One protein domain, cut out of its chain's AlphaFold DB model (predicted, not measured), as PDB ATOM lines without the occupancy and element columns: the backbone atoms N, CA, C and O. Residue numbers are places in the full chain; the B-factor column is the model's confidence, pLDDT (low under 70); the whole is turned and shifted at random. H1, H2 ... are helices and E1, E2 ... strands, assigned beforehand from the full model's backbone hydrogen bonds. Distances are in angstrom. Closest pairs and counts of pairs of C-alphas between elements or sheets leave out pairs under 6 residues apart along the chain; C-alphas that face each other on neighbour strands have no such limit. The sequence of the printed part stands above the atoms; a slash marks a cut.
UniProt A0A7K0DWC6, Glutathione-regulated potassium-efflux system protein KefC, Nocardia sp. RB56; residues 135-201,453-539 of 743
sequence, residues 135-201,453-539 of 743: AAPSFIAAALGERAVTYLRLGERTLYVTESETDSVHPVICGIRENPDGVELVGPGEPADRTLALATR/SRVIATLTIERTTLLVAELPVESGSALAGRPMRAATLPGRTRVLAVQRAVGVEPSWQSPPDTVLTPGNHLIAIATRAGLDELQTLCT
ATOM      1  N   ALA A 135      87.525  19.446  69.040       86.31
ATOM      2  CA  ALA A 135      88.844  19.449  69.665       86.31
ATOM      3  C   ALA A 135      89.378  20.854  70.028       86.31
ATOM      4  O   ALA A 135      89.922  21.018  71.120       86.31
ATOM      5  N   ALA A 136      89.236  21.855  69.142       88.75
ATOM      6  CA  ALA A 136      89.727  23.234  69.321       88.75
ATOM      7  C   ALA A 136      89.444  23.873  70.703       88.75
ATOM      8  O   ALA A 136      90.382  24.354  71.343       88.75
ATOM      9  N   PRO A 137      88.218  23.819  71.225       82.31
ATOM     10  CA  PRO A 137      87.933  24.073  73.326       82.31
ATOM     11  C   PRO A 137      89.084  23.492  74.149       82.31
ATOM     12  O   PRO A 137      89.646  24.193  74.993       82.31
ATOM     13  N   SER A 138      89.537  22.274  73.867       83.88
ATOM     14  CA  SER A 138      90.625  21.640  74.619       83.88
ATOM     15  C   SER A 138      91.980  22.289  74.330       83.88
ATOM     16  O   SER A 138      92.793  22.443  75.241       83.88
ATOM     17  N   PHE A 139      92.215  22.729  73.088       90.25
ATOM     18  CA  PHE A 139      93.431  23.463  72.722       90.25
ATOM     19  C   PHE A 139      93.408  24.913  73.215       90.25
ATOM     20  O   PHE A 139      94.443  25.422  73.642       90.25
ATOM     21  N   ILE A 140      92.249  25.572  73.187       87.88
ATOM     22  CA  ILE A 140      92.088  26.965  73.627       87.88
ATOM     23  C   ILE A 140      92.197  27.074  75.146       87.88
ATOM     24  O   ILE A 140      93.044  27.825  75.627       87.88
ATOM     25  N   ALA A 141      91.434  26.283  75.907       82.06
ATOM     26  CA  ALA A 141      91.535  26.276  77.366       82.06
ATOM     27  C   ALA A 141      92.956  25.906  77.825       82.06
ATOM     28  O   ALA A 141      93.495  26.545  78.726       82.06
ATOM     29  N   ALA A 142      93.613  24.957  77.145       85.94
ATOM     30  CA  ALA A 142      95.022  24.660  77.380       85.94
ATOM     31  C   ALA A 142      95.933  25.864  77.090       85.94
ATOM     32  O   ALA A 142      96.737  26.222  77.945       85.94
ATOM     33  N   ALA A 143      95.812  26.516  75.930       89.56
ATOM     34  CA  ALA A 143      96.665  27.640  75.540       89.56
ATOM     35  C   ALA A 143      96.526  28.820  76.511       89.56
ATOM     36  O   ALA A 143      97.521  29.343  77.022       89.56
ATOM     37  N   LEU A 144      95.288  29.205  76.816       84.44
ATOM     38  CA  LEU A 144      94.985  30.297  77.730       84.44
ATOM     39  C   LEU A 144      95.370  29.929  79.176       84.44
ATOM     40  O   LEU A 144      95.987  30.740  79.880       84.44
ATOM     41  N   GLY A 145      95.154  28.677  79.583       73.38
ATOM     42  CA  GLY A 145      95.409  28.168  80.935       73.38
ATOM     43  C   GLY A 145      94.283  28.461  81.925       73.38
ATOM     44  O   GLY A 145      94.503  28.380  83.130       73.38
ATOM     45  N   GLU A 146      93.111  28.828  81.414       62.03
ATOM     46  CA  GLU A 146      91.872  28.947  82.178       62.03
ATOM     47  C   GLU A 146      91.281  27.553  82.456       62.03
ATOM     48  O   GLU A 146      91.525  26.590  81.718       62.03
ATOM     49  N   ARG A 147      90.493  27.423  83.530       49.34
ATOM     50  CA  ARG A 147      89.847  26.157  83.907       49.34
ATOM     51  C   ARG A 147      88.672  25.840  82.983       49.34
ATOM     52  O   ARG A 147      87.528  26.123  83.308       49.34
ATOM     53  N   ALA A 148      88.985  25.206  81.854       49.88
ATOM     54  CA  ALA A 148      88.021  24.631  80.917       49.88
ATOM     55  C   ALA A 148      86.895  25.604  80.510       49.88
ATOM     56  O   ALA A 148      85.745  25.469  80.926       49.88
ATOM     57  N   VAL A 149      87.227  26.547  79.620       54.25
ATOM     58  CA  VAL A 149      86.223  27.280  78.833       54.25
ATOM     59  C   VAL A 149      85.548  26.286  77.879       54.25
ATOM     60  O   VAL A 149      85.970  26.110  76.733       54.25
ATOM     61  N   THR A 150      84.533  25.572  78.369       62.94
ATOM     62  CA  THR A 150      83.768  24.609  77.570       62.94
ATOM     63  C   THR A 150      82.877  25.384  76.599       62.94
ATOM     64  O   THR A 150      81.763  25.777  76.942       62.94
ATOM     65  N   TYR A 151      83.371  25.652  75.390       66.50
ATOM     66  CA  TYR A 151      82.554  26.189  74.301       66.50
ATOM     67  C   TYR A 151      81.824  25.083  73.526       66.50
ATOM     68  O   TYR A 151      82.216  23.917  73.524       66.50
ATOM     69  N   LEU A 152      80.754  25.484  72.847       69.31
ATOM     70  CA  LEU A 152      79.874  24.667  72.024       69.31
ATOM     71  C   LEU A 152      79.472  25.488  70.792       69.31
ATOM     72  O   LEU A 152      78.894  26.566  70.930       69.31
ATOM     73  N   ARG A 153      79.739  24.990  69.581       64.56
ATOM     74  CA  ARG A 153      79.286  25.648  68.348       64.56
ATOM     75  C   ARG A 153      77.946  25.084  67.879       64.56
ATOM     76  O   ARG A 153      77.784  23.872  67.781       64.56
ATOM     77  N   LEU A 154      77.004  25.963  67.545       68.25
ATOM     78  CA  LEU A 154      75.687  25.616  67.008       68.25
ATOM     79  C   LEU A 154      75.416  26.471  65.762       68.25
ATOM     80  O   LEU A 154      75.049  27.645  65.845       68.25
ATOM     81  N   GLY A 155      75.652  25.881  64.588       67.12
ATOM     82  CA  GLY A 155      75.666  26.614  63.321       67.12
ATOM     83  C   GLY A 155      76.780  27.667  63.304       67.12
ATOM     84  O   GLY A 155      77.922  27.391  63.666       67.12
ATOM     85  N   GLU A 156      76.461  28.900  62.911       63.75
ATOM     86  CA  GLU A 156      77.456  29.981  62.864       63.75
ATOM     87  C   GLU A 156      77.786  30.602  64.234       63.75
ATOM     88  O   GLU A 156      78.696  31.428  64.317       63.75
ATOM     89  N   ARG A 157      77.091  30.211  65.313       71.88
ATOM     90  CA  ARG A 157      77.257  30.786  66.657       71.88
ATOM     91  C   ARG A 157      78.104  29.906  67.575       71.88
ATOM     92  O   ARG A 157      77.891  28.699  67.657       71.88
ATOM     93  N   THR A 158      79.005  30.545  68.317       70.75
ATOM     94  CA  THR A 158      79.798  29.926  69.387       70.75
ATOM     95  C   THR A 158      79.175  30.299  70.736       70.75
ATOM     96  O   THR A 158      79.092  31.477  71.077       70.75
ATOM     97  N   LEU A 159      78.710  29.313  71.499       74.56
ATOM     98  CA  LEU A 159      78.379  29.444  72.920       74.56
ATOM     99  C   LEU A 159      79.615  29.090  73.745       74.56
ATOM    100  O   LEU A 159      80.369  28.221  73.320       74.56
ATOM    101  N   TYR A 160      79.814  29.678  74.921       71.25
ATOM    102  CA  TYR A 160      80.889  29.269  75.825       71.25
ATOM    103  C   TYR A 160      80.506  29.332  77.300       71.25
ATOM    104  O   TYR A 160      79.749  30.202  77.725       71.25
ATOM    105  N   VAL A 161      81.018  28.369  78.068       73.81
ATOM    106  CA  VAL A 161      80.917  28.338  79.528       73.81
ATOM    107  C   VAL A 161      82.086  29.115  80.126       73.81
ATOM    108  O   VAL A 161      83.240  28.859  79.786       73.81
ATOM    109  N   THR A 162      81.782  30.036  81.034       70.38
ATOM    110  CA  THR A 162      82.749  30.793  81.842       70.38
ATOM    111  C   THR A 162      82.333  30.779  83.312       70.38
ATOM    112  O   THR A 162      81.166  30.537  83.620       70.38
ATOM    113  N   GLU A 163      83.266  31.042  84.227       69.38
ATOM    114  CA  GLU A 163      82.936  31.358  85.624       69.38
ATOM    115  C   GLU A 163      82.013  32.598  85.668       69.38
ATOM    116  O   GLU A 163      82.048  33.440  84.762       69.38
ATOM    117  N   SER A 164      81.128  32.685  86.667       63.53
ATOM    118  CA  SER A 164      80.060  33.701  86.716       63.53
ATOM    119  C   SER A 164      80.544  35.104  87.136       63.53
ATOM    120  O   SER A 164      80.169  35.617  88.193       63.53
ATOM    121  N   GLU A 165      81.345  35.757  86.294       56.59
ATOM    122  CA  GLU A 165      81.729  37.164  86.472       56.59
ATOM    123  C   GLU A 165      80.572  38.138  86.182       56.59
ATOM    124  O   GLU A 165      79.775  37.949  85.265       56.59
ATOM    125  N   THR A 166      80.497  39.224  86.958       44.59
ATOM    126  CA  THR A 166      79.397  40.209  86.916       44.59
ATOM    127  C   THR A 166      79.413  41.124  85.681       44.59
ATOM    128  O   THR A 166      78.424  41.803  85.424       44.59
ATOM    129  N   ASP A 167      80.516  41.157  84.928       44.28
ATOM    130  CA  ASP A 167      80.806  42.176  83.900       44.28
ATOM    131  C   ASP A 167      81.076  41.545  82.511       44.28
ATOM    132  O   ASP A 167      81.934  41.975  81.737       44.28
ATOM    133  N   SER A 168      80.362  40.458  82.194       53.50
ATOM    134  CA  SER A 168      80.545  39.701  80.951       53.50
ATOM    135  C   SER A 168      80.140  40.511  79.707       53.50
ATOM    136  O   SER A 168      78.956  40.753  79.465       53.50
ATOM    137  N   VAL A 169      81.112  40.834  78.846       57.91
ATOM    138  CA  VAL A 169      80.932  41.558  77.560       57.91
ATOM    139  C   VAL A 169      79.991  40.834  76.571       57.91
ATOM    140  O   VAL A 169      79.493  41.425  75.610       57.91
ATOM    141  N   HIS A 170      79.731  39.549  76.805       68.62
ATOM    142  CA  HIS A 170      78.943  38.665  75.953       68.62
ATOM    143  C   HIS A 170      77.611  38.284  76.630       68.62
ATOM    144  O   HIS A 170      77.602  37.991  77.826       68.62
ATOM    145  N   PRO A 171      76.474  38.255  75.907       68.25
ATOM    146  CA  PRO A 171      75.167  38.037  76.524       68.25
ATOM    147  C   PRO A 171      74.969  36.588  77.010       68.25
ATOM    148  O   PRO A 171      75.067  35.632  76.235       68.25
ATOM    149  N   VAL A 172      74.632  36.447  78.296       76.31
ATOM    150  CA  VAL A 172      74.345  35.173  78.979       76.31
ATOM    151  C   VAL A 172      72.982  34.604  78.562       76.31
ATOM    152  O   VAL A 172      71.989  35.325  78.495       76.31
ATOM    153  N   ILE A 173      72.921  33.292  78.312       76.62
ATOM    154  CA  ILE A 173      71.698  32.556  77.933       76.62
ATOM    155  C   ILE A 173      71.169  31.682  79.084       76.62
ATOM    156  O   ILE A 173      69.952  31.553  79.260       76.62
ATOM    157  N   CYS A 174      72.070  31.081  79.864       81.50
ATOM    158  CA  CYS A 174      71.744  30.174  80.965       81.50
ATOM    159  C   CYS A 174      72.810  30.282  82.062       81.50
ATOM    160  O   CYS A 174      74.001  30.320  81.750       81.50
ATOM    161  N   GLY A 175      72.401  30.293  83.328       81.06
ATOM    162  CA  GLY A 175      73.295  29.977  84.439       81.06
ATOM    163  C   GLY A 175      73.391  28.462  84.626       81.06
ATOM    164  O   GLY A 175      72.477  27.720  84.256       81.06
ATOM    165  N   ILE A 176      74.503  28.001  85.186       82.81
ATOM    166  CA  ILE A 176      74.781  26.596  85.477       82.81
ATOM    167  C   ILE A 176      75.271  26.506  86.924       82.81
ATOM    168  O   ILE A 176      76.299  27.092  87.267       82.81
ATOM    169  N   ARG A 177      74.518  25.794  87.766       84.25
ATOM    170  CA  ARG A 177      74.823  25.589  89.186       84.25
ATOM    171  C   ARG A 177      75.260  24.148  89.435       84.25
ATOM    172  O   ARG A 177      74.636  23.211  88.929       84.25
ATOM    173  N   GLU A 178      76.329  23.964  90.196       80.69
ATOM    174  CA  GLU A 178      76.886  22.649  90.527       80.69
ATOM    175  C   GLU A 178      76.351  22.172  91.888       80.69
ATOM    176  O   GLU A 178      76.423  22.880  92.888       80.69
ATOM    177  N   ASN A 179      75.794  20.960  91.934       77.38
ATOM    178  CA  ASN A 179      75.250  20.327  93.140       77.38
ATOM    179  C   ASN A 179      75.944  18.970  93.390       77.38
ATOM    180  O   ASN A 179      76.450  18.359  92.447       77.38
ATOM    181  N   PRO A 180      75.934  18.431  94.628       68.12
ATOM    182  CA  PRO A 180      76.557  17.136  94.930       68.12
ATOM    183  C   PRO A 180      76.047  15.971  94.064       68.12
ATOM    184  O   PRO A 180      76.817  15.071  93.733       68.12
ATOM    185  N   ASP A 181      74.772  16.021  93.669       65.31
ATOM    186  CA  ASP A 181      74.088  14.984  92.887       65.31
ATOM    187  C   ASP A 181      74.044  15.267  91.367       65.31
ATOM    188  O   ASP A 181      73.470  14.478  90.613       65.31
ATOM    189  N   GLY A 182      74.613  16.383  90.881       72.19
ATOM    190  CA  GLY A 182      74.605  16.722  89.451       72.19
ATOM    191  C   GLY A 182      74.701  18.217  89.132       72.19
ATOM    192  O   GLY A 182      75.288  19.000  89.869       72.19
ATOM    193  N   VAL A 183      74.129  18.621  87.995       81.06
ATOM    194  CA  VAL A 183      74.162  20.008  87.494       81.06
ATOM    195  C   VAL A 183      72.743  20.525  87.274       81.06
ATOM    196  O   VAL A 183      71.913  19.830  86.689       81.06
ATOM    197  N   GLU A 184      72.486  21.749  87.729       83.94
ATOM    198  CA  GLU A 184      71.203  22.446  87.655       83.94
ATOM    199  C   GLU A 184      71.278  23.621  86.658       83.94
ATOM    200  O   GLU A 184      72.186  24.453  86.714       83.94
ATOM    201  N   LEU A 185      70.314  23.699  85.735       82.69
ATOM    202  CA  LEU A 185      70.186  24.784  84.753       82.69
ATOM    203  C   LEU A 185      69.265  25.900  85.271       82.69
ATOM    204  O   LEU A 185      68.092  25.649  85.556       82.69
ATOM    205  N   VAL A 186      69.778  27.134  85.344       83.12
ATOM    206  CA  VAL A 186      69.083  28.295  85.941       83.12
ATOM    207  C   VAL A 186      68.997  29.496  84.989       83.12
ATOM    208  O   VAL A 186      69.676  29.557  83.959       83.12
ATOM    209  N   GLY A 187      68.115  30.452  85.284       76.38
ATOM    210  CA  GLY A 187      67.845  31.604  84.424       76.38
ATOM    211  C   GLY A 187      69.022  32.583  84.277       76.38
ATOM    212  O   GLY A 187      69.888  32.672  85.148       76.38
ATOM    213  N   PRO A 188      69.076  33.354  83.174       71.44
ATOM    214  CA  PRO A 188      70.050  34.431  83.021       71.44
ATOM    215  C   PRO A 188      69.790  35.517  84.077       71.44
ATOM    216  O   PRO A 188      68.690  36.063  84.151       71.44
ATOM    217  N   GLY A 189      70.807  35.821  84.886       67.75
ATOM    218  CA  GLY A 189      70.713  36.749  86.020       67.75
ATOM    219  C   GLY A 189      70.414  36.091  87.375       67.75
ATOM    220  O   GLY A 189      70.428  36.785  88.388       67.75
ATOM    221  N   GLU A 190      70.186  34.775  87.427       76.50
ATOM    222  CA  GLU A 190      70.195  34.023  88.688       76.50
ATOM    223  C   GLU A 190      71.637  33.700  89.132       76.50
ATOM    224  O   GLU A 190      72.507  33.512  88.278       76.50
ATOM    225  N   PRO A 191      71.915  33.591  90.447       75.56
ATOM    226  CA  PRO A 191      73.231  33.197  90.939       75.56
ATOM    227  C   PRO A 191      73.556  31.748  90.547       75.56
ATOM    228  O   PRO A 191      72.808  30.812  90.863       75.56
ATOM    229  N   ALA A 192      74.693  31.585  89.879       79.81
ATOM    230  CA  ALA A 192      75.203  30.339  89.324       79.81
ATOM    231  C   ALA A 192      76.733  30.298  89.456       79.81
ATOM    232  O   ALA A 192      77.373  31.346  89.517       79.81
ATOM    233  N   ASP A 193      77.322  29.105  89.471       79.12
ATOM    234  CA  ASP A 193      78.779  28.938  89.556       79.12
ATOM    235  C   ASP A 193      79.445  29.252  88.205       79.12
ATOM    236  O   ASP A 193      80.506  29.881  88.133       79.12
ATOM    237  N   ARG A 194      78.773  28.876  87.109       79.06
ATOM    238  CA  ARG A 194      79.184  29.168  85.729       79.06
ATOM    239  C   ARG A 194      78.030  29.753  84.918       79.06
ATOM    240  O   ARG A 194      76.857  29.537  85.223       79.06
ATOM    241  N   THR A 195      78.349  30.455  83.838       80.62
ATOM    242  CA  THR A 195      77.368  30.975  82.876       80.62
ATOM    243  C   THR A 195      77.677  30.500  81.460       80.62
ATOM    244  O   THR A 195      78.835  30.418  81.055       80.62
ATOM    245  N   LEU A 196      76.626  30.173  80.706       79.81
ATOM    246  CA  LEU A 196      76.676  29.872  79.278       79.81
ATOM    247  C   LEU A 196      76.362  31.159  78.502       79.81
ATOM    248  O   LEU A 196      75.200  31.576  78.426       79.81
ATOM    249  N   ALA A 197      77.391  31.783  77.940       74.69
ATOM    250  CA  ALA A 197      77.310  33.029  77.185       74.69
ATOM    251  C   ALA A 197      77.422  32.799  75.670       74.69
ATOM    252  O   ALA A 197      77.980  31.807  75.203       74.69
ATOM    253  N   LEU A 198      76.871  33.724  74.884       74.56
ATOM    254  CA  LEU A 198      76.938  33.714  73.422       74.56
ATOM    255  C   LEU A 198      78.078  34.616  72.946       74.56
ATOM    256  O   LEU A 198      78.000  35.832  73.108       74.56
ATOM    257  N   ALA A 199      79.097  34.048  72.299       67.00
ATOM    258  CA  ALA A 199      80.187  34.828  71.731       67.00
ATOM    259  C   ALA A 199      79.652  35.797  70.662       67.00
ATOM    260  O   ALA A 199      79.120  35.411  69.614       67.00
ATOM    261  N   THR A 200      79.807  37.085  70.941       62.84
ATOM    262  CA  THR A 200      79.618  38.176  69.988       62.84
ATOM    263  C   THR A 200      80.978  38.500  69.388       62.84
ATOM    264  O   THR A 200      81.919  38.768  70.127       62.84
ATOM    265  N   ARG A 201      81.102  38.474  68.053       52.81
ATOM    266  CA  ARG A 201      82.375  38.772  67.379       52.81
ATOM    267  C   ARG A 201      82.835  40.188  67.723       52.81
ATOM    268  O   ARG A 201      82.300  41.149  67.171       52.81
ATOM    269  N   SER A 453      69.061   9.538  69.465       60.72
ATOM    270  CA  SER A 453      68.365  10.355  68.469       60.72
ATOM    271  C   SER A 453      68.043  11.742  69.042       60.72
ATOM    272  O   SER A 453      67.995  11.937  70.254       60.72
ATOM    273  N   ARG A 454      67.877  12.739  68.163       71.88
ATOM    274  CA  ARG A 454      67.665  14.167  68.502       71.88
ATOM    275  C   ARG A 454      68.839  14.891  69.200       71.88
ATOM    276  O   ARG A 454      68.891  16.114  69.106       71.88
ATOM    277  N   VAL A 455      69.822  14.212  69.805       69.44
ATOM    278  CA  VAL A 455      71.058  14.864  70.305       69.44
ATOM    279  C   VAL A 455      71.920  15.350  69.132       69.44
ATOM    280  O   VAL A 455      72.159  14.601  68.179       69.44
ATOM    281  N   ILE A 456      72.379  16.606  69.212       70.38
ATOM    282  CA  ILE A 456      73.221  17.279  68.205       70.38
ATOM    283  C   ILE A 456      74.619  17.648  68.723       70.38
ATOM    284  O   ILE A 456      75.536  17.775  67.917       70.38
ATOM    285  N   ALA A 457      74.797  17.805  70.040       69.62
ATOM    286  CA  ALA A 457      76.091  18.037  70.688       69.62
ATOM    287  C   ALA A 457      76.027  17.698  72.190       69.62
ATOM    288  O   ALA A 457      74.944  17.484  72.739       69.62
ATOM    289  N   THR A 458      77.173  17.695  72.876       71.12
ATOM    290  CA  THR A 458      77.229  17.540  74.341       71.12
ATOM    291  C   THR A 458      78.124  18.595  74.981       71.12
ATOM    292  O   THR A 458      79.064  19.074  74.356       71.12
ATOM    293  N   LEU A 459      77.831  18.963  76.227       73.50
ATOM    294  CA  LEU A 459      78.564  19.962  77.000       73.50
ATOM    295  C   LEU A 459      78.956  19.334  78.345       73.50
ATOM    296  O   LEU A 459      78.115  19.179  79.229       73.50
ATOM    297  N   THR A 460      80.219  18.935  78.494       67.94
ATOM    298  CA  THR A 460      80.712  18.321  79.739       67.94
ATOM    299  C   THR A 460      81.275  19.381  80.681       67.94
ATOM    300  O   THR A 460      82.112  20.195  80.288       67.94
ATOM    301  N   ILE A 461      80.809  19.360  81.931       70.94
ATOM    302  CA  ILE A 461      81.214  20.268  83.010       70.94
ATOM    303  C   ILE A 461      81.621  19.401  84.207       70.94
ATOM    304  O   ILE A 461      80.810  18.628  84.719       70.94
ATOM    305  N   GLU A 462      82.900  19.481  84.586       68.19
ATOM    306  CA  GLU A 462      83.613  18.576  85.508       68.19
ATOM    307  C   GLU A 462      83.424  17.079  85.209       68.19
ATOM    308  O   GLU A 462      84.282  16.446  84.595       68.19
ATOM    309  N   ARG A 463      82.306  16.497  85.661       66.50
ATOM    310  CA  ARG A 463      81.956  15.072  85.523       66.50
ATOM    311  C   ARG A 463      80.549  14.834  84.970       66.50
ATOM    312  O   ARG A 463      80.163  13.683  84.782       66.50
ATOM    313  N   THR A 464      79.795  15.896  84.698       70.31
ATOM    314  CA  THR A 464      78.409  15.823  84.232       70.31
ATOM    315  C   THR A 464      78.334  16.250  82.772       70.31
ATOM    316  O   THR A 464      78.691  17.374  82.422       70.31
ATOM    317  N   THR A 465      77.845  15.359  81.912       74.12
ATOM    318  CA  THR A 465      77.579  15.664  80.502       74.12
ATOM    319  C   THR A 465      76.143  16.149  80.341       74.12
ATOM    320  O   THR A 465      75.196  15.370  80.468       74.12
ATOM    321  N   LEU A 466      75.982  17.435  80.035       82.00
ATOM    322  CA  LEU A 466      74.729  17.992  79.539       82.00
ATOM    323  C   LEU A 466      74.584  17.653  78.049       82.00
ATOM    324  O   LEU A 466      75.558  17.645  77.293       82.00
ATOM    325  N   LEU A 467      73.360  17.372  77.621       81.06
ATOM    326  CA  LEU A 467      73.016  17.057  76.238       81.06
ATOM    327  C   LEU A 467      72.432  18.306  75.580       81.06
ATOM    328  O   LEU A 467      71.603  18.989  76.181       81.06
ATOM    329  N   VAL A 468      72.832  18.597  74.343       84.31
ATOM    330  CA  VAL A 468      72.171  19.608  73.512       84.31
ATOM    331  C   VAL A 468      71.485  18.908  72.356       84.31
ATOM    332  O   VAL A 468      72.116  18.191  71.577       84.31
ATOM    333  N   ALA A 469      70.174  19.094  72.275       83.25
ATOM    334  CA  ALA A 469      69.292  18.360  71.384       83.25
ATOM    335  C   ALA A 469      68.416  19.301  70.555       83.25
ATOM    336  O   ALA A 469      68.087  20.410  70.981       83.25
ATOM    337  N   GLU A 470      68.032  18.830  69.373       82.88
ATOM    338  CA  GLU A 470      67.078  19.480  68.481       82.88
ATOM    339  C   GLU A 470      65.793  18.643  68.438       82.88
ATOM    340  O   GLU A 470      65.783  17.529  67.909       82.88
ATOM    341  N   LEU A 471      64.710  19.160  69.022       85.94
ATOM    342  CA  LEU A 471      63.442  18.442  69.141       85.94
ATOM    343  C   LEU A 471      62.358  19.079  68.253       85.94
ATOM    344  O   LEU A 471      62.055  20.259  68.449       85.94
ATOM    345  N   PRO A 472      61.740  18.332  67.317       86.25
ATOM    346  CA  PRO A 472      60.548  18.796  66.614       86.25
ATOM    347  C   PRO A 472      59.364  18.912  67.580       86.25
ATOM    348  O   PRO A 472      59.127  18.009  68.382       86.25
ATOM    349  N   VAL A 473      58.591  19.991  67.463       88.12
ATOM    350  CA  VAL A 473      57.271  20.139  68.089       88.12
ATOM    351  C   VAL A 473      56.250  19.468  67.175       88.12
ATOM    352  O   VAL A 473      55.888  20.009  66.128       88.12
ATOM    353  N   GLU A 474      55.810  18.264  67.530       86.31
ATOM    354  CA  GLU A 474      54.907  17.473  66.688       86.31
ATOM    355  C   GLU A 474      53.447  17.961  66.768       86.31
ATOM    356  O   GLU A 474      53.014  18.572  67.753       86.31
ATOM    357  N   SER A 475      52.664  17.692  65.721       83.06
ATOM    358  CA  SER A 475      51.237  18.028  65.658       83.06
ATOM    359  C   SER A 475      50.433  17.198  66.663       83.06
ATOM    360  O   SER A 475      50.206  16.014  66.443       83.06
ATOM    361  N   GLY A 476      49.975  17.827  67.748       79.19
ATOM    362  CA  GLY A 476      49.313  17.138  68.866       79.19
ATOM    363  C   GLY A 476      50.241  16.802  70.040       79.19
ATOM    364  O   GLY A 476      49.813  16.136  70.980       79.19
ATOM    365  N   SER A 477      51.489  17.279  70.016       88.88
ATOM    366  CA  SER A 477      52.375  17.281  71.186       88.88
ATOM    367  C   SER A 477      51.869  18.207  72.298       88.88
ATOM    368  O   SER A 477      51.135  19.167  72.047       88.88
ATOM    369  N   ALA A 478      52.293  17.963  73.543       85.31
ATOM    370  CA  ALA A 478      51.871  18.757  74.704       85.31
ATOM    371  C   ALA A 478      52.316  20.235  74.633       85.31
ATOM    372  O   ALA A 478      51.706  21.099  75.273       85.31
ATOM    373  N   LEU A 479      53.363  20.519  73.849       86.62
ATOM    374  CA  LEU A 479      53.927  21.852  73.620       86.62
ATOM    375  C   LEU A 479      53.317  22.600  72.423       86.62
ATOM    376  O   LEU A 479      53.522  23.810  72.310       86.62
ATOM    377  N   ALA A 480      52.542  21.941  71.556       87.56
ATOM    378  CA  ALA A 480      51.876  22.608  70.439       87.56
ATOM    379  C   ALA A 480      50.899  23.692  70.943       87.56
ATOM    380  O   ALA A 480      50.008  23.430  71.750       87.56
ATOM    381  N   GLY A 481      51.077  24.934  70.483       84.19
ATOM    382  CA  GLY A 481      50.285  26.089  70.922       84.19
ATOM    383  C   GLY A 481      50.621  26.607  72.328       84.19
ATOM    384  O   GLY A 481      49.942  27.510  72.818       84.19
ATOM    385  N   ARG A 482      51.655  26.077  72.997       90.31
ATOM    386  CA  ARG A 482      52.146  26.584  74.291       90.31
ATOM    387  C   ARG A 482      53.249  27.638  74.093       90.31
ATOM    388  O   ARG A 482      53.947  27.602  73.082       90.31
ATOM    389  N   PRO A 483      53.448  28.568  75.044       90.12
ATOM    390  CA  PRO A 483      54.614  29.453  75.046       90.12
ATOM    391  C   PRO A 483      55.905  28.673  75.345       90.12
ATOM    392  O   PRO A 483      55.887  27.734  76.142       90.12
ATOM    393  N   MET A 484      57.032  29.099  74.768       86.88
ATOM    394  CA  MET A 484      58.351  28.451  74.859       86.88
ATOM    395  C   MET A 484      58.797  28.131  76.296       86.88
ATOM    396  O   MET A 484      59.437  27.106  76.534       86.88
ATOM    397  N   ARG A 485      58.410  28.951  77.280       86.56
ATOM    398  CA  ARG A 485      58.641  28.708  78.715       86.56
ATOM    399  C   ARG A 485      58.125  27.346  79.207       86.56
ATOM    400  O   ARG A 485      58.708  26.799  80.131       86.56
ATOM    401  N   ALA A 486      57.106  26.764  78.571       85.06
ATOM    402  CA  ALA A 486      56.598  25.427  78.898       85.06
ATOM    403  C   ALA A 486      57.580  24.285  78.551       85.06
ATOM    404  O   ALA A 486      57.453  23.196  79.097       85.06
ATOM    405  N   ALA A 487      58.564  24.532  77.677       83.62
ATOM    406  CA  ALA A 487      59.646  23.597  77.349       83.62
ATOM    407  C   ALA A 487      60.900  23.774  78.240       83.62
ATOM    408  O   ALA A 487      61.894  23.069  78.064       83.62
ATOM    409  N   THR A 488      60.874  24.728  79.179       84.38
ATOM    410  CA  THR A 488      61.933  24.953  80.175       84.38
ATOM    411  C   THR A 488      61.517  24.307  81.494       84.38
ATOM    412  O   THR A 488      60.716  24.865  82.242       84.38
ATOM    413  N   LEU A 489      62.054  23.123  81.771       84.50
ATOM    414  CA  LEU A 489      61.832  22.378  83.006       84.50
ATOM    415  C   LEU A 489      62.849  22.867  84.055       84.50
ATOM    416  O   LEU A 489      64.050  22.719  83.809       84.50
ATOM    417  N   PRO A 490      62.422  23.447  85.197       81.56
ATOM    418  CA  PRO A 490      63.327  24.032  86.191       81.56
ATOM    419  C   PRO A 490      64.466  23.090  86.588       81.56
ATOM    420  O   PRO A 490      64.238  21.913  86.873       81.56
ATOM    421  N   GLY A 491      65.703  23.588  86.536       78.62
ATOM    422  CA  GLY A 491      66.918  22.821  86.804       78.62
ATOM    423  C   GLY A 491      67.294  21.765  85.754       78.62
ATOM    424  O   GLY A 491      68.461  21.388  85.675       78.62
ATOM    425  N   ARG A 492      66.350  21.296  84.924       85.25
ATOM    426  CA  ARG A 492      66.513  20.128  84.041       85.25
ATOM    427  C   ARG A 492      66.731  20.460  82.571       85.25
ATOM    428  O   ARG A 492      67.502  19.737  81.936       85.25
ATOM    429  N   THR A 493      66.062  21.483  82.029       88.88
ATOM    430  CA  THR A 493      66.167  21.887  80.613       88.88
ATOM    431  C   THR A 493      66.092  23.400  80.422       88.88
ATOM    432  O   THR A 493      65.421  24.116  81.166       88.88
ATOM    433  N   ARG A 494      66.735  23.896  79.361       88.00
ATOM    434  CA  ARG A 494      66.651  25.288  78.911       88.00
ATOM    435  C   ARG A 494      66.628  25.351  77.386       88.00
ATOM    436  O   ARG A 494      67.525  24.823  76.731       88.00
ATOM    437  N   VAL A 495      65.632  26.028  76.813       87.75
ATOM    438  CA  VAL A 495      65.609  26.308  75.366       87.75
ATOM    439  C   VAL A 495      66.652  27.386  75.050       87.75
ATOM    440  O   VAL A 495      66.653  28.450  75.665       87.75
ATOM    441  N   LEU A 496      67.546  27.096  74.105       84.25
ATOM    442  CA  LEU A 496      68.603  27.994  73.630       84.25
ATOM    443  C   LEU A 496      68.135  28.834  72.431       84.25
ATOM    444  O   LEU A 496      68.460  30.020  72.331       84.25
ATOM    445  N   ALA A 497      67.383  28.210  71.517       84.38
ATOM    446  CA  ALA A 497      66.852  28.838  70.311       84.38
ATOM    447  C   ALA A 497      65.666  28.058  69.721       84.38
ATOM    448  O   ALA A 497      65.514  26.857  69.964       84.38
ATOM    449  N   VAL A 498      64.874  28.725  68.877       85.81
ATOM    450  CA  VAL A 498      63.778  28.110  68.105       85.81
ATOM    451  C   VAL A 498      64.032  28.275  66.604       85.81
ATOM    452  O   VAL A 498      64.245  29.387  66.122       85.81
ATOM    453  N   GLN A 499      63.986  27.182  65.843       84.50
ATOM    454  CA  GLN A 499      63.932  27.203  64.377       84.50
ATOM    455  C   GLN A 499      62.476  27.062  63.911       84.50
ATOM    456  O   GLN A 499      61.688  26.328  64.510       84.50
ATOM    457  N   ARG A 500      62.118  27.711  62.795       81.81
ATOM    458  CA  ARG A 500      60.785  27.551  62.179       81.81
ATOM    459  C   ARG A 500      60.588  26.183  61.515       81.81
ATOM    460  O   ARG A 500      59.456  25.720  61.473       81.81
ATOM    461  N   ALA A 501      61.673  25.591  61.012       72.31
ATOM    462  CA  ALA A 501      61.792  24.250  60.436       72.31
ATOM    463  C   ALA A 501      63.290  23.868  60.369       72.31
ATOM    464  O   ALA A 501      64.135  24.763  60.456       72.31
ATOM    465  N   VAL A 502      63.618  22.583  60.170       68.06
ATOM    466  CA  VAL A 502      65.009  22.102  59.989       68.06
ATOM    467  C   VAL A 502      65.735  22.904  58.905       68.06
ATOM    468  O   VAL A 502      65.198  23.123  57.820       68.06
ATOM    469  N   GLY A 503      66.981  23.301  59.173       63.19
ATOM    470  CA  GLY A 503      67.839  23.966  58.186       63.19
ATOM    471  C   GLY A 503      67.563  25.466  58.004       63.19
ATOM    472  O   GLY A 503      68.238  26.114  57.203       63.19
ATOM    473  N   VAL A 504      66.609  26.036  58.751       70.75
ATOM    474  CA  VAL A 504      66.362  27.486  58.837       70.75
ATOM    475  C   VAL A 504      67.183  28.074  59.990       70.75
ATOM    476  O   VAL A 504      67.309  27.438  61.034       70.75
ATOM    477  N   GLU A 505      67.740  29.282  59.832       68.94
ATOM    478  CA  GLU A 505      68.581  29.891  60.876       68.94
ATOM    479  C   GLU A 505      67.826  29.995  62.226       68.94
ATOM    480  O   GLU A 505      66.706  30.521  62.265       68.94
ATOM    481  N   PRO A 506      68.400  29.485  63.335       76.62
ATOM    482  CA  PRO A 506      67.758  29.510  64.647       76.62
ATOM    483  C   PRO A 506      67.589  30.926  65.211       76.62
ATOM    484  O   PRO A 506      68.530  31.719  65.261       76.62
ATOM    485  N   SER A 507      66.393  31.215  65.731       79.38
ATOM    486  CA  SER A 507      66.114  32.415  66.521       79.38
ATOM    487  C   SER A 507      66.682  32.235  67.930       79.38
ATOM    488  O   SER A 507      66.069  31.615  68.798       79.38
ATOM    489  N   TRP A 508      67.895  32.740  68.137       77.81
ATOM    490  CA  TRP A 508      68.535  32.834  69.450       77.81
ATOM    491  C   TRP A 508      67.808  33.840  70.340       77.81
ATOM    492  O   TRP A 508      67.320  34.856  69.845       77.81
ATOM    493  N   GLN A 509      67.783  33.582  71.652       73.69
ATOM    494  CA  GLN A 509      67.226  34.506  72.655       73.69
ATOM    495  C   GLN A 509      65.759  34.912  72.382       73.69
ATOM    496  O   GLN A 509      65.334  36.012  72.735       73.69
ATOM    497  N   SER A 510      64.962  34.025  71.764       79.56
ATOM    498  CA  SER A 510      63.521  34.242  71.591       79.56
ATOM    499  C   SER A 510      62.833  34.489  72.949       79.56
ATOM    500  O   SER A 510      63.198  33.844  73.936       79.56
ATOM    501  N   PRO A 511      61.830  35.385  73.034       81.31
ATOM    502  CA  PRO A 511      61.099  35.623  74.276       81.31
ATOM    503  C   PRO A 511      60.506  34.334  74.884       81.31
ATOM    504  O   PRO A 511      59.981  33.502  74.142       81.31
ATOM    505  N   PRO A 512      60.481  34.175  76.225       80.94
ATOM    506  CA  PRO A 512      59.862  33.015  76.890       80.94
ATOM    507  C   PRO A 512      58.390  32.778  76.513       80.94
ATOM    508  O   PRO A 512      57.874  31.667  76.649       80.94
ATOM    509  N   ASP A 513      57.728  33.821  76.016       85.00
ATOM    510  CA  ASP A 513      56.307  33.851  75.683       85.00
ATOM    511  C   ASP A 513      56.031  33.563  74.196       85.00
ATOM    512  O   ASP A 513      54.872  33.507  73.785       85.00
ATOM    513  N   THR A 514      57.070  33.332  73.381       85.75
ATOM    514  CA  THR A 514      56.931  32.907  71.980       85.75
ATOM    515  C   THR A 514      56.127  31.610  71.897       85.75
ATOM    516  O   THR A 514      56.540  30.581  72.429       85.75
ATOM    517  N   VAL A 515      54.973  31.654  71.227       88.94
ATOM    518  CA  VAL A 515      54.096  30.490  71.032       88.94
ATOM    519  C   VAL A 515      54.726  29.521  70.035       88.94
ATOM    520  O   VAL A 515      55.103  29.917  68.933       88.94
ATOM    521  N   LEU A 516      54.814  28.250  70.421       89.12
ATOM    522  CA  LEU A 516      55.357  27.174  69.601       89.12
ATOM    523  C   LEU A 516      54.284  26.632  68.651       89.12
ATOM    524  O   LEU A 516      53.226  26.175  69.092       89.12
ATOM    525  N   THR A 517      54.552  26.645  67.348       87.75
ATOM    526  CA  THR A 517      53.687  26.009  66.344       87.75
ATOM    527  C   THR A 517      54.197  24.606  66.004       87.75
ATOM    528  O   THR A 517      55.413  24.392  66.008       87.75
ATOM    529  N   PRO A 518      53.318  23.655  65.635       86.25
ATOM    530  CA  PRO A 518      53.750  22.386  65.055       86.25
ATOM    531  C   PRO A 518      54.741  22.594  63.901       86.25
ATOM    532  O   PRO A 518      54.597  23.532  63.114       86.25
ATOM    533  N   GLY A 519      55.769  21.750  63.830       82.75
ATOM    534  CA  GLY A 519      56.869  21.873  62.868       82.75
ATOM    535  C   GLY A 519      57.989  22.844  63.268       82.75
ATOM    536  O   GLY A 519      59.005  22.893  62.578       82.75
ATOM    537  N   ASN A 520      57.872  23.584  64.381       87.94
ATOM    538  CA  ASN A 520      59.032  24.268  64.967       87.94
ATOM    539  C   ASN A 520      60.031  23.248  65.531       87.94
ATOM    540  O   ASN A 520      59.638  22.182  66.001       87.94
ATOM    541  N   HIS A 521      61.316  23.596  65.524       86.50
ATOM    542  CA  HIS A 521      62.382  22.792  66.126       86.50
ATOM    543  C   HIS A 521      63.008  23.560  67.293       86.50
ATOM    544  O   HIS A 521      63.528  24.666  67.118       86.50
ATOM    545  N   LEU A 522      62.950  22.978  68.490       88.38
ATOM    546  CA  LEU A 522      63.556  23.516  69.704       88.38
ATOM    547  C   LEU A 522      65.007  23.051  69.799       88.38
ATOM    548  O   LEU A 522      65.247  21.849  69.895       88.38
ATOM    549  N   ILE A 523      65.962  23.979  69.842       87.50
ATOM    550  CA  ILE A 523      67.309  23.674  70.333       87.50
ATOM    551  C   ILE A 523      67.288  23.877  71.847       87.50
ATOM    552  O   ILE A 523      67.094  25.002  72.312       87.50
ATOM    553  N   ALA A 524      67.512  22.816  72.619       88.75
ATOM    554  CA  ALA A 524      67.541  22.866  74.078       88.75
ATOM    555  C   ALA A 524      68.811  22.219  74.642       88.75
ATOM    556  O   ALA A 524      69.286  21.214  74.113       88.75
ATOM    557  N   ILE A 525      69.331  22.781  75.736       87.94
ATOM    558  CA  ILE A 525      70.296  22.112  76.614       87.94
ATOM    559  C   ILE A 525      69.545  21.446  77.768       87.94
ATOM    560  O   ILE A 525      68.590  22.011  78.306       87.94
ATOM    561  N   ALA A 526      69.952  20.232  78.123       88.94
ATOM    562  CA  ALA A 526      69.245  19.387  79.070       88.94
ATOM    563  C   ALA A 526      70.189  18.465  79.854       88.94
ATOM    564  O   ALA A 526      71.228  18.023  79.363       88.94
ATOM    565  N   THR A 527      69.777  18.102  81.065       87.19
ATOM    566  CA  THR A 527      70.218  16.851  81.704       87.19
ATOM    567  C   THR A 527      69.607  15.650  80.966       87.19
ATOM    568  O   THR A 527      68.608  15.814  80.269       87.19
ATOM    569  N   ARG A 528      70.140  14.428  81.131       82.06
ATOM    570  CA  ARG A 528      69.567  13.220  80.491       82.06
ATOM    571  C   ARG A 528      68.074  13.048  80.795       82.06
ATOM    572  O   ARG A 528      67.271  13.043  79.873       82.06
ATOM    573  N   ALA A 529      67.710  13.027  82.079       82.56
ATOM    574  CA  ALA A 529      66.314  12.911  82.501       82.56
ATOM    575  C   ALA A 529      65.444  14.082  82.001       82.56
ATOM    576  O   ALA A 529      64.293  13.879  81.628       82.56
ATOM    577  N   GLY A 530      66.002  15.299  81.946       85.81
ATOM    578  CA  GLY A 530      65.328  16.452  81.348       85.81
ATOM    579  C   GLY A 530      65.086  16.303  79.845       85.81
ATOM    580  O   GLY A 530      64.054  16.755  79.356       85.81
ATOM    581  N   LEU A 531      65.997  15.659  79.109       86.25
ATOM    582  CA  LEU A 531      65.826  15.387  77.682       86.25
ATOM    583  C   LEU A 531      64.731  14.344  77.440       86.25
ATOM    584  O   LEU A 531      63.901  14.560  76.564       86.25
ATOM    585  N   ASP A 532      64.691  13.267  78.227       84.12
ATOM    586  CA  ASP A 532      63.655  12.227  78.127       84.12
ATOM    587  C   ASP A 532      62.247  12.809  78.408       84.12
ATOM    588  O   ASP A 532      61.279  12.561  77.680       84.12
ATOM    589  N   GLU A 533      62.144  13.665  79.432       87.69
ATOM    590  CA  GLU A 533      60.924  14.391  79.805       87.69
ATOM    591  C   GLU A 533      60.505  15.405  78.719       87.69
ATOM    592  O   GLU A 533      59.360  15.396  78.259       87.69
ATOM    593  N   LEU A 534      61.438  16.226  78.222       88.12
ATOM    594  CA  LEU A 534      61.185  17.192  77.145       88.12
ATOM    595  C   LEU A 534      60.857  16.514  75.809       88.12
ATOM    596  O   LEU A 534      60.010  17.006  75.066       88.12
ATOM    597  N   GLN A 535      61.477  15.376  75.497       86.56
ATOM    598  CA  GLN A 535      61.149  14.596  74.307       86.56
ATOM    599  C   GLN A 535      59.701  14.120  74.368       86.56
ATOM    600  O   GLN A 535      58.983  14.321  73.392       86.56
ATOM    601  N   THR A 536      59.257  13.606  75.517       86.00
ATOM    602  CA  THR A 536      57.862  13.192  75.746       86.00
ATOM    603  C   THR A 536      56.874  14.350  75.531       86.00
ATOM    604  O   THR A 536      55.819  14.160  74.929       86.00
ATOM    605  N   LEU A 537      57.230  15.569  75.956       86.12
ATOM    606  CA  LEU A 537      56.425  16.787  75.756       86.12
ATOM    607  C   LEU A 537      56.408  17.295  74.298       86.12
ATOM    608  O   LEU A 537      55.433  17.930  73.884       86.12
ATOM    609  N   CYS A 538      57.470  17.030  73.533       83.44
ATOM    610  CA  CYS A 538      57.618  17.379  72.114       83.44
ATOM    611  C   CYS A 538      56.984  16.350  71.159       83.44
ATOM    612  O   CYS A 538      56.615  16.711  70.042       83.44
ATOM    613  N   THR A 539      56.868  15.086  71.572       83.50
ATOM    614  CA  THR A 539      56.253  14.009  70.782       83.50
ATOM    615  C   THR A 539      54.732  13.988  70.877       83.50
ATOM    616  O   THR A 539      54.135  14.425  71.862       83.50
TER     617      THR A 539
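AT A GLANCE: This is residues 135 to 201 and 453 to 539 of the 743 residues of the protein "Glutathione-regulated potassium-efflux system protein KefC" of Nocardia sp. RB56 (UniProt A0A7K0DWC6). The domain is two lobes side by side: one a sheet of five strands, curled like part of a barrel, with H1 at its far end, the other a strongly twisted sheet of four strands with H3 and the short H2 over one face. The hairpin of E6 and E7 reaches from the second lobe to the first, where its far end comes close to the edge strands E1 and E4. The 154 printed residues run H1 E1 E2 E3 E4 E5 E6 E7 H2 E8 E9 H3, three named helices and nine named strands, a mixed class. The sheets, in order E1 E2 E5 E3 E4 and E6 E7 E9 E8, are antiparallel throughout. The whole is compact, with a radius of gyration of the C-alphas of 15.2 A and spans of 49 by 35 by 29 A.

IN THESE COORDINATES: H1, residues 135 to 144, begins at C-alpha 135 (88.844, 19.449, 69.665) and is 14.8 A long. E1 is residues 151 to 154, E2 157 to 163 with 19.8 A, E3 172 to 179 with 20.5 A, E4 182 to 186 and E5 194 to 198. After the cut come E6, residues 455 to 461, and E7, 464 to 472, 25.3 A long from C-alpha 464 (78.409, 15.823, 84.232). H2 is residues 484 to 487, E8 493 to 499 and E9 521 to 526. H3, residues 528 to 538, 15.2 A, ends at C-alpha 538 (57.618, 17.379, 72.114).

HOW THE PARTS SIT: H1 only grazes the five-strand sheet; the closest C-alphas of H1 and E1 are those of Pro 137 and Tyr 151, 5.9 A apart. In that sheet N 152 and O 159 of the hairpin E1 and E2 are 2.8 A apart, and N 196 of E5 and O 174 of E3 are 2.8 A apart. The closest C-alphas of E1 and E6 are those of Leu 152 and Leu 459, at 7.0 A. In the other sheet N 469 of E7 and O 524 of E9 are 2.9 A apart. H3 is on this sheet at a height of 8.6 A, over E7 and E9, along the strands at 16 degrees to E9 on the local plane. H2 is on the same face at 8.2 A. E7, H2 and E8 form a split strand-helix-strand unit, two strands running the same way with E9 between them, its crossover right-handed. Every O i to N i+4 pair in H1 and H3 is within hydrogen-bond range; H2 is too short for one.

THE WHOLE: The farthest C-alphas, of Ala 143 and Gly 476, are 49.0 A apart. Residues 202 to 452 are not printed, and C-alphas 201 and 453 are 31.7 A apart across the cut. The links E7 to H2 and E8 to E9 are long; in the latter, residues 507 to 508 pair antiparallel with 497 to 498 of E8. Mean pLDDT of the printed part is 77.6, and 35 residues are under 70, among them 146 to 156 and 163 to 171.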